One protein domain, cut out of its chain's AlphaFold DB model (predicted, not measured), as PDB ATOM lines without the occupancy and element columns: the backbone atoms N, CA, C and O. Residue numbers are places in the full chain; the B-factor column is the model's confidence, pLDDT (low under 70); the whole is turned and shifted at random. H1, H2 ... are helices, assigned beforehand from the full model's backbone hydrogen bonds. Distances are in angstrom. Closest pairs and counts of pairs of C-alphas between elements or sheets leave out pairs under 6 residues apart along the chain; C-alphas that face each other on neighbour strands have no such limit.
ATOM      1  N   ALA A  29     107.951 143.509 149.118       84.44
ATOM      2  CA  ALA A  29     107.630 144.367 147.976       84.44
ATOM      3  C   ALA A  29     108.270 143.863 146.663       84.44
ATOM      4  O   ALA A  29     108.820 144.645 145.885       84.44
ATOM      5  N   GLY A  30     108.220 142.545 146.422       87.25
ATOM      6  CA  GLY A  30     108.792 141.920 145.222       87.25
ATOM      7  C   GLY A  30     108.246 142.493 143.906       87.25
ATOM      8  O   GLY A  30     109.028 142.788 143.009       87.25
ATOM      9  N   ASP A  31     106.937 142.748 143.823       90.00
ATOM     10  CA  ASP A  31     106.306 143.310 142.616       90.00
ATOM     11  C   ASP A  31     106.790 144.734 142.310       90.00
ATOM     12  O   ASP A  31     107.034 145.067 141.154       90.00
ATOM     13  N   ARG A  32     106.987 145.568 143.342       89.44
ATOM     14  CA  ARG A  32     107.559 146.916 143.182       89.44
ATOM     15  C   ARG A  32     109.012 146.845 142.731       89.44
ATOM     16  O   ARG A  32     109.405 147.607 141.863       89.44
ATOM     17  N   THR A  33     109.776 145.903 143.286       89.00
ATOM     18  CA  THR A  33     111.171 145.677 142.882       89.00
ATOM     19  C   THR A  33     111.238 145.282 141.407       89.00
ATOM     20  O   THR A  33     112.006 145.855 140.654       89.00
ATOM     21  N   LEU A  34     110.373 144.372 140.950       90.88
ATOM     22  CA  LEU A  34     110.299 144.018 139.531       90.88
ATOM     23  C   LEU A  34     109.862 145.200 138.656       90.88
ATOM     24  O   LEU A  34     110.413 145.398 137.578       90.88
ATOM     25  N   ALA A  35     108.876 145.978 139.105       91.69
ATOM     26  CA  ALA A  35     108.414 147.163 138.391       91.69
ATOM     27  C   ALA A  35     109.515 148.228 138.250       91.69
ATOM     28  O   ALA A  35     109.587 148.872 137.209       91.69
ATOM     29  N   HIS A  36     110.379 148.364 139.256       91.56
ATOM     30  CA  HIS A  36     111.553 149.234 139.230       91.56
ATOM     31  C   HIS A  36     112.565 148.773 138.175       91.56
ATOM     32  O   HIS A  36     112.929 149.545 137.296       91.56
ATOM     33  N   GLU A  37     112.934 147.487 138.164       90.81
ATOM     34  CA  GLU A  37     113.851 146.959 137.141       90.81
ATOM     35  C   GLU A  37     113.284 147.076 135.715       90.81
ATOM     36  O   GLU A  37     114.017 147.289 134.751       90.81
ATOM     37  N   LEU A  38     111.961 146.953 135.562       91.56
ATOM     38  CA  LEU A  38     111.288 147.223 134.289       91.56
ATOM     39  C   LEU A  38     111.351 148.703 133.899       91.56
ATOM     40  O   LEU A  38     111.386 148.993 132.707       91.56
ATOM     41  N   GLY A  39     111.368 149.615 134.872       88.81
ATOM     42  CA  GLY A  39     111.588 151.042 134.648       88.81
ATOM     43  C   GLY A  39     112.927 151.292 133.969       88.81
ATOM     44  O   GLY A  39     112.944 151.915 132.910       88.81
ATOM     45  N   HIS A  40     114.001 150.687 134.488       88.44
ATOM     46  CA  HIS A  40     115.331 150.765 133.871       88.44
ATOM     47  C   HIS A  40     115.329 150.291 132.412       88.44
ATOM     48  O   HIS A  40     115.892 150.954 131.543       88.44
ATOM     49  N   LEU A  41     114.646 149.177 132.116       87.56
ATOM     50  CA  LEU A  41     114.514 148.679 130.741       87.56
ATOM     51  C   LEU A  41     113.728 149.648 129.845       87.56
ATOM     52  O   LEU A  41     114.147 149.932 128.727       87.56
ATOM     53  N   VAL A  42     112.560 150.110 130.299       89.56
ATOM     54  CA  VAL A  42     111.631 150.914 129.483       89.56
ATOM     55  C   VAL A  42     112.173 152.313 129.210       89.56
ATOM     56  O   VAL A  42     111.913 152.863 128.141       89.56
ATOM     57  N   LEU A  43     112.895 152.885 130.169       86.81
ATOM     58  CA  LEU A  43     113.465 154.226 130.077       86.81
ATOM     59  C   LEU A  43     114.882 154.225 129.494       86.81
ATOM     60  O   LEU A  43     115.512 155.276 129.431       86.81
ATOM     61  N   GLU A  44     115.361 153.063 129.043       86.38
ATOM     62  CA  GLU A  44     116.693 152.895 128.458       86.38
ATOM     63  C   GLU A  44     117.802 153.397 129.398       86.38
ATOM     64  O   GLU A  44     118.810 153.955 128.960       86.38
ATOM     65  N   HIS A  45     117.636 153.173 130.707       83.56
ATOM     66  CA  HIS A  45     118.661 153.446 131.714       83.56
ATOM     67  C   HIS A  45     119.755 152.385 131.629       83.56
ATOM     68  O   HIS A  45     119.908 151.510 132.484       83.56
ATOM     69  N   GLU A  46     120.511 152.435 130.533       69.00
ATOM     70  CA  GLU A  46     121.650 151.563 130.332       69.00
ATOM     71  C   GLU A  46     122.697 151.863 131.396       69.00
ATOM     72  O   GLU A  46     123.291 152.940 131.456       69.00
ATOM     73  N   GLY A  47     122.955 150.872 132.237       63.09
ATOM     74  CA  GLY A  47     124.064 150.957 133.156       63.09
ATOM     75  C   GLY A  47     125.418 151.034 132.472       63.09
ATOM     76  O   GLY A  47     125.612 150.495 131.380       63.09
ATOM     77  N   ILE A  48     126.395 151.638 133.148       52.56
ATOM     78  CA  ILE A  48     127.770 151.638 132.647       52.56
ATOM     79  C   ILE A  48     128.336 150.223 132.677       52.56
ATOM     80  O   ILE A  48     128.073 149.453 133.610       52.56
ATOM     81  N   THR A  49     129.108 149.861 131.652       52.50
ATOM     82  CA  THR A  49     129.675 148.517 131.588       52.50
ATOM     83  C   THR A  49     130.668 148.312 132.726       52.50
ATOM     84  O   THR A  49     131.403 149.214 133.119       52.50
ATOM     85  N   VAL A  50     130.748 147.080 133.216       53.28
ATOM     86  CA  VAL A  50     131.809 146.539 134.073       53.28
ATOM     87  C   VAL A  50     133.172 147.176 133.835       53.28
ATOM     88  O   VAL A  50     133.882 147.529 134.768       53.28
ATOM     89  N   VAL A  51     133.576 147.209 132.564       49.41
ATOM     90  CA  VAL A  51     134.921 147.581 132.142       49.41
ATOM     91  C   VAL A  51     135.120 149.078 132.342       49.41
ATOM     92  O   VAL A  51     136.222 149.506 132.660       49.41
ATOM     93  N   GLU A  52     134.057 149.864 132.211       49.16
ATOM     94  CA  GLU A  52     134.047 151.296 132.497       49.16
ATOM     95  C   GLU A  52     134.010 151.549 134.008       49.16
ATOM     96  O   GLU A  52     134.831 152.316 134.499       49.16
ATOM     97  N   ALA A  53     133.177 150.827 134.766       48.88
ATOM     98  CA  ALA A  53     133.084 150.961 136.223       48.88
ATOM     99  C   ALA A  53     134.369 150.521 136.950       48.88
ATOM    100  O   ALA A  53     134.819 151.159 137.899       48.88
ATOM    101  N   ALA A  54     134.983 149.423 136.504       50.16
ATOM    102  CA  ALA A  54     136.171 148.865 137.135       50.16
ATOM    103  C   ALA A  54     137.405 149.746 136.933       50.16
ATOM    104  O   ALA A  54     138.252 149.766 137.820       50.16
ATOM    105  N   ARG A  55     137.510 150.500 135.827       51.81
ATOM    106  CA  ARG A  55     138.663 151.385 135.563       51.81
ATOM    107  C   ARG A  55     138.865 152.450 136.642       51.81
ATOM    108  O   ARG A  55     140.011 152.833 136.862       51.81
ATOM    109  N   ASP A  56     137.808 152.819 137.358       51.44
ATOM    110  CA  ASP A  56     137.863 153.801 138.442       51.44
ATOM    111  C   ASP A  56     138.054 153.167 139.839       51.44
ATOM    112  O   ASP A  56     138.309 153.884 140.803       51.44
ATOM    113  N   THR A  57     137.950 151.835 139.994       52.72
ATOM    114  CA  THR A  57     137.881 151.168 141.320       52.72
ATOM    115  C   THR A  57     138.780 149.924 141.478       52.72
ATOM    116  O   THR A  57     138.522 149.076 142.333       52.72
ATOM    117  N   VAL A  58     139.848 149.774 140.680       48.59
ATOM    118  CA  VAL A  58     140.668 148.535 140.663       48.59
ATOM    119  C   VAL A  58     141.390 148.214 141.988       48.59
ATOM    120  O   VAL A  58     141.689 147.050 142.229       48.59
ATOM    121  N   GLU A  59     141.652 149.162 142.892       49.47
ATOM    122  CA  GLU A  59     142.542 148.872 144.037       49.47
ATOM    123  C   GLU A  59     141.904 148.213 145.280       49.47
ATOM    124  O   GLU A  59     142.645 147.831 146.183       49.47
ATOM    125  N   LEU A  60     140.576 148.023 145.365       49.66
ATOM    126  CA  LEU A  60     139.933 147.675 146.655       49.66
ATOM    127  C   LEU A  60     138.836 146.595 146.646       49.66
ATOM    128  O   LEU A  60     138.280 146.300 147.705       49.66
ATOM    129  N   ALA A  61     138.507 145.978 145.509       53.31
ATOM    130  CA  ALA A  61     137.359 145.070 145.440       53.31
ATOM    131  C   ALA A  61     137.710 143.595 145.738       53.31
ATOM    132  O   ALA A  61     138.640 143.031 145.166       53.31
ATOM    133  N   SER A  62     136.942 142.947 146.625       57.03
ATOM    134  CA  SER A  62     137.032 141.499 146.891       57.03
ATOM    135  C   SER A  62     136.631 140.678 145.660       57.03
ATOM    136  O   SER A  62     135.907 141.176 144.811       57.03
ATOM    137  N   SER A  63     137.033 139.408 145.544       52.03
ATOM    138  CA  SER A  63     136.706 138.581 144.365       52.03
ATOM    139  C   SER A  63     135.203 138.433 144.096       52.03
ATOM    140  O   SER A  63     134.809 138.361 142.935       52.03
ATOM    141  N   ASP A  64     134.367 138.460 145.135       54.09
ATOM    142  CA  ASP A  64     132.905 138.454 144.995       54.09
ATOM    143  C   ASP A  64     132.378 139.810 144.514       54.09
ATOM    144  O   ASP A  64     131.468 139.864 143.688       54.09
ATOM    145  N   LEU A  65     132.987 140.910 144.970       56.81
ATOM    146  CA  LEU A  65     132.678 142.261 144.508       56.81
ATOM    147  C   LEU A  65     133.185 142.491 143.079       56.81
ATOM    148  O   LEU A  65     132.495 143.114 142.289       56.81
ATOM    149  N   ILE A  66     134.332 141.920 142.713       56.38
ATOM    150  CA  ILE A  66     134.832 141.865 141.341       56.38
ATOM    151  C   ILE A  66     133.883 141.011 140.503       56.38
ATOM    152  O   ILE A  66     133.487 141.452 139.443       56.38
ATOM    153  N   GLY A  67     133.452 139.835 140.966       56.19
ATOM    154  CA  GLY A  67     132.473 138.999 140.261       56.19
ATOM    155  C   GLY A  67     131.120 139.690 140.061       56.19
ATOM    156  O   GLY A  67     130.502 139.553 139.006       56.19
ATOM    157  N   TYR A  68     130.695 140.481 141.045       53.41
ATOM    158  CA  TYR A  68     129.545 141.377 140.960       53.41
ATOM    159  C   TYR A  68     129.769 142.487 139.930       53.41
ATOM    160  O   TYR A  68     128.985 142.612 138.993       53.41
ATOM    161  N   MET A  69     130.865 143.237 140.052       48.69
ATOM    162  CA  MET A  69     131.240 144.303 139.125       48.69
ATOM    163  C   MET A  69     131.425 143.773 137.705       48.69
ATOM    164  O   MET A  69     131.045 144.467 136.780       48.69
ATOM    165  N   LEU A  70     131.932 142.544 137.536       50.56
ATOM    166  CA  LEU A  70     132.152 141.826 136.276       50.56
ATOM    167  C   LEU A  70     130.877 141.348 135.577       50.56
ATOM    168  O   LEU A  70     130.948 140.902 134.433       50.56
ATOM    169  N   ASN A  71     129.719 141.451 136.227       48.62
ATOM    170  CA  ASN A  71     128.428 141.046 135.672       48.62
ATOM    171  C   ASN A  71     127.467 142.233 135.468       48.62
ATOM    172  O   ASN A  71     126.278 142.024 135.237       48.62
ATOM    173  N   GLN A  72     127.953 143.473 135.592       52.31
ATOM    174  CA  GLN A  72     127.116 144.674 135.568       52.31
ATOM    175  C   GLN A  72     127.204 145.488 134.270       52.31
ATOM    176  O   GLN A  72     128.273 145.904 133.829       52.31
ATOM    177  N   ARG A  73     126.031 145.828 133.732       48.22
ATOM    178  CA  ARG A  73     125.706 147.198 133.322       48.22
ATOM    179  C   ARG A  73     124.908 147.787 134.493       48.22
ATOM    180  O   ARG A  73     123.750 147.420 134.633       48.22
ATOM    181  N   THR A  74     125.498 148.600 135.377       51.12
ATOM    182  CA  THR A  74     124.741 149.190 136.516       51.12
ATOM    183  C   THR A  74     124.298 150.609 136.199       51.12
ATOM    184  O   THR A  74     125.165 151.458 135.988       51.12
ATOM    185  N   GLY A  75     122.984 150.860 136.172       45.62
ATOM    186  CA  GLY A  75     122.373 152.184 135.945       45.62
ATOM    187  C   GLY A  75     122.863 153.271 136.904       45.62
ATOM    188  O   GLY A  75     122.858 154.448 136.569       45.62
ATOM    189  N   CYS A  76     123.367 152.875 138.076       46.97
ATOM    190  CA  CYS A  76     123.642 153.779 139.189       46.97
ATOM    191  C   CYS A  76     125.079 154.320 139.295       46.97
ATOM    192  O   CYS A  76     125.334 155.205 140.109       46.97
ATOM    193  N   MET A  77     126.044 153.814 138.520       50.00
ATOM    194  CA  MET A  77     127.443 154.257 138.632       50.00
ATOM    195  C   MET A  77     127.748 155.315 137.566       50.00
ATOM    196  O   MET A  77     128.315 155.036 136.520       50.00
ATOM    197  N   GLY A  78     127.338 156.553 137.824       51.06
ATOM    198  CA  GLY A  78     127.608 157.715 136.977       51.06
ATOM    199  C   GLY A  78     126.903 158.959 137.521       51.06
ATOM    200  O   GLY A  78     125.979 158.823 138.317       51.06
ATOM    201  N   PRO A  79     127.290 160.181 137.115       52.50
ATOM    202  CA  PRO A  79     126.653 161.414 137.593       52.50
ATOM    203  C   PRO A  79     125.158 161.525 137.238       52.50
ATOM    204  O   PRO A  79     124.468 162.334 137.840       52.50
ATOM    205  N   ALA A  80     124.664 160.711 136.297       61.12
ATOM    206  CA  ALA A  80     123.248 160.595 135.931       61.12
ATOM    207  C   ALA A  80     122.521 159.419 136.623       61.12
ATOM    208  O   ALA A  80     121.337 159.202 136.385       61.12
ATOM    209  N   GLY A  81     123.221 158.636 137.453       67.50
ATOM    210  CA  GLY A  81     122.671 157.422 138.056       67.50
ATOM    211  C   GLY A  81     121.574 157.697 139.082       67.50
ATOM    212  O   GLY A  81     120.627 156.933 139.165       67.50
ATOM    213  N   GLU A  82     121.658 158.799 139.829       72.62
ATOM    214  CA  GLU A  82     120.617 159.171 140.799       72.62
ATOM    215  C   GLU A  82     119.292 159.532 140.108       72.62
ATOM    216  O   GLU A  82     118.234 159.075 140.540       72.62
ATOM    217  N   ASP A  83     119.355 160.271 138.997       81.69
ATOM    218  CA  ASP A  83     118.177 160.626 138.200       81.69
ATOM    219  C   ASP A  83     117.542 159.376 137.568       81.69
ATOM    220  O   ASP A  83     116.331 159.193 137.654       81.69
ATOM    221  N   ALA A  84     118.357 158.475 137.009       82.69
ATOM    222  CA  ALA A  84     117.882 157.218 136.430       82.69
ATOM    223  C   ALA A  84     117.176 156.325 137.469       82.69
ATOM    224  O   ALA A  84     116.073 155.834 137.237       82.69
ATOM    225  N   GLU A  85     117.765 156.166 138.657       82.38
ATOM    226  CA  GLU A  85     117.158 155.404 139.756       82.38
ATOM    227  C   GLU A  85     115.829 156.021 140.222       82.38
ATOM    228  O   GLU A  85     114.866 155.297 140.497       82.38
ATOM    229  N   GLN A  86     115.745 157.353 140.276       84.06
ATOM    230  CA  GLN A  86     114.510 158.043 140.639       84.06
ATOM    231  C   GLN A  86     113.432 157.897 139.556       84.06
ATOM    232  O   GLN A  86     112.272 157.630 139.874       84.06
ATOM    233  N   GLU A  87     113.796 158.018 138.282       88.25
ATOM    234  CA  GLU A  87     112.884 157.836 137.153       88.25
ATOM    235  C   GLU A  87     112.341 156.394 137.074       88.25
ATOM    236  O   GLU A  87     111.139 156.188 136.862       88.25
ATOM    237  N   ALA A  88     113.190 155.386 137.306       86.06
ATOM    238  CA  ALA A  88     112.779 153.985 137.387       86.06
ATOM    239  C   ALA A  88     111.817 153.733 138.564       86.06
ATOM    240  O   ALA A  88     110.840 152.983 138.441       86.06
ATOM    241  N   GLU A  89     112.039 154.400 139.697       87.75
ATOM    242  CA  GLU A  89     111.155 154.324 140.858       87.75
ATOM    243  C   GLU A  89     109.793 154.997 140.615       87.75
ATOM    244  O   GLU A  89     108.746 154.424 140.937       87.75
ATOM    245  N   ASP A  90     109.775 156.171 139.987       89.25
ATOM    246  CA  ASP A  90     108.540 156.866 139.616       89.25
ATOM    247  C   ASP A  90     107.718 156.034 138.622       89.25
ATOM    248  O   ASP A  90     106.493 155.895 138.758       89.25
ATOM    249  N   PHE A  91     108.394 155.403 137.657       90.81
ATOM    250  CA  PHE A  91     107.778 154.439 136.754       90.81
ATOM    251  C   PHE A  91     107.133 153.279 137.524       90.81
ATOM    252  O   PHE A  91     105.963 152.954 137.285       90.81
ATOM    253  N   ALA A  92     107.850 152.678 138.478       89.06
ATOM    254  CA  ALA A  92     107.345 151.570 139.281       89.06
ATOM    255  C   ALA A  92     106.092 151.963 140.074       89.06
ATOM    256  O   ALA A  92     105.090 151.237 140.068       89.06
ATOM    257  N   ALA A  93     106.116 153.134 140.712       87.06
ATOM    258  CA  ALA A  93     104.982 153.666 141.456       87.06
ATOM    259  C   ALA A  93     103.748 153.847 140.556       87.06
ATOM    260  O   ALA A  93     102.646 153.411 140.910       87.06
ATOM    261  N   LEU A  94     103.928 154.429 139.366       91.00
ATOM    262  CA  LEU A  94     102.850 154.623 138.393       91.00
ATOM    263  C   LEU A  94     102.310 153.298 137.846       91.00
ATOM    264  O   LEU A  94     101.092 153.145 137.713       91.00
ATOM    265  N   LEU A  95     103.184 152.336 137.542       89.81
ATOM    266  CA  LEU A  95     102.791 151.022 137.041       89.81
ATOM    267  C   LEU A  95     101.953 150.270 138.079       89.81
ATOM    268  O   LEU A  95     100.846 149.827 137.767       89.81
ATOM    269  N   ILE A  96     102.433 150.185 139.320       88.38
ATOM    270  CA  ILE A  96     101.719 149.517 140.415       88.38
ATOM    271  C   ILE A  96     100.384 150.213 140.702       88.38
ATOM    272  O   ILE A  96      99.361 149.541 140.846       88.38
ATOM    273  N   TYR A  97     100.357 151.550 140.713       85.44
ATOM    274  CA  TYR A  97      99.118 152.311 140.874       85.44
ATOM    275  C   TYR A  97      98.097 151.984 139.777       85.44
ATOM    276  O   TYR A  97      96.919 151.763 140.068       85.44
ATOM    277  N   ARG A  98      98.534 151.920 138.512       86.31
ATOM    278  CA  ARG A  98      97.661 151.573 137.382       86.31
ATOM    279  C   ARG A  98      97.156 150.138 137.491       86.31
ATOM    280  O   ARG A  98      95.952 149.932 137.369       86.31
ATOM    281  N   LEU A  99      98.031 149.173 137.777       85.69
ATOM    282  CA  LEU A  99      97.664 147.763 137.941       85.69
ATOM    283  C   LEU A  99      96.656 147.560 139.080       85.69
ATOM    284  O   LEU A  99      95.667 146.858 138.894       85.69
ATOM    285  N   GLY A 100      96.840 148.238 140.216       82.56
ATOM    286  CA  GLY A 100      95.902 148.193 141.344       82.56
ATOM    287  C   GLY A 100      94.524 148.800 141.047       82.56
ATOM    288  O   GLY A 100      93.580 148.582 141.805       82.56
ATOM    289  N   ARG A 101      94.387 149.554 139.949       76.12
ATOM    290  CA  ARG A 101      93.123 150.145 139.487       76.12
ATOM    291  C   ARG A 101      92.507 149.431 138.285       76.12
ATOM    292  O   ARG A 101      91.382 149.775 137.921       76.12
TER     293      ARG A 101
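AT A GLANCE: This is residues 29 to 101 of the 119 residues of the protein "DUF955 domain-containing protein" of Mycolicibacterium arabiense (UniProt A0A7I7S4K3). Two helices, H1 and the long H4, cross as an X at one end of a loose, drawn-out model, and two short helices, H2 and H3, make a small, loose second lobe at the other end. Two links bridge the lobes, residues 43 to 49 going out from H1 to H2 and residues 70 to 80 coming back from H3 to H4, and a short antiparallel pairing of residues 48 to 49 with residues 73 to 74 ties them together. The printed part has 73 residues with four named helices, in the order H1, H2, H3, H4, and no named strand; the class is all helix. The whole is loose, with a radius of gyration of the C-alphas of 14.5 A, and its outline is a rod spanning 49 by 23 by 14 A.

IN THESE COORDINATES: The printed part begins at Ala 29, and H1 follows as residues 30 to 42, from C-alpha 30 at (108.792, 141.920, 145.222) to C-alpha 42, 18.3 A away. H2 is residues 50 to 55, with C-alpha 50 at (131.809, 146.539, 134.073). H3 is residues 63 to 69. H4, the longest helix, is residues 81 to 101 and measures 30.5 A from first to last C-alpha; it ends with C-alpha 101 at (93.123, 150.145, 139.487).

HOW THE PARTS SIT: H1 and H4 touch, with 24 pairs of C-alphas within 8 A; the closest are those of Gly 39 and Ala 88, 4.2 A apart. Their centres are 7.6 A apart, and their lines stand at a steep tilt of 59 degrees, opposite ways. H2 and H3 only just touch, with 3 pairs of C-alphas within 8 A; the closest are those of Val 50 and Met 69, 5.6 A apart. H2 and H3 run opposite ways at a steep tilt of 68 degrees, only just short of about perpendicular. H1 is apart from both H2 and H3, and H4 is apart from both of them too. In H1, H3 and H4 every O i to N i+4 pair is within hydrogen-bond range; in H2 it is 1 of 2.

THE WHOLE: The two C-alphas farthest apart are those of Glu 59 and Arg 101, at 49.6 A, while the first and last printed C-alphas, Ala 29 and Arg 101, are 17.8 A apart. The printed part has no cut. The links from H1 to H2 and from H2 to H3 are short, with 7 residues each, and the link from H3 to H4 is long, with 11 residues. The mean pLDDT of the printed part is 70.1, and residues 46 to 81, of which 81 belongs to H4, are under 70. H1 has a mean pLDDT of 90 and H4 of 84, against 50 for H2 and 54 for H3.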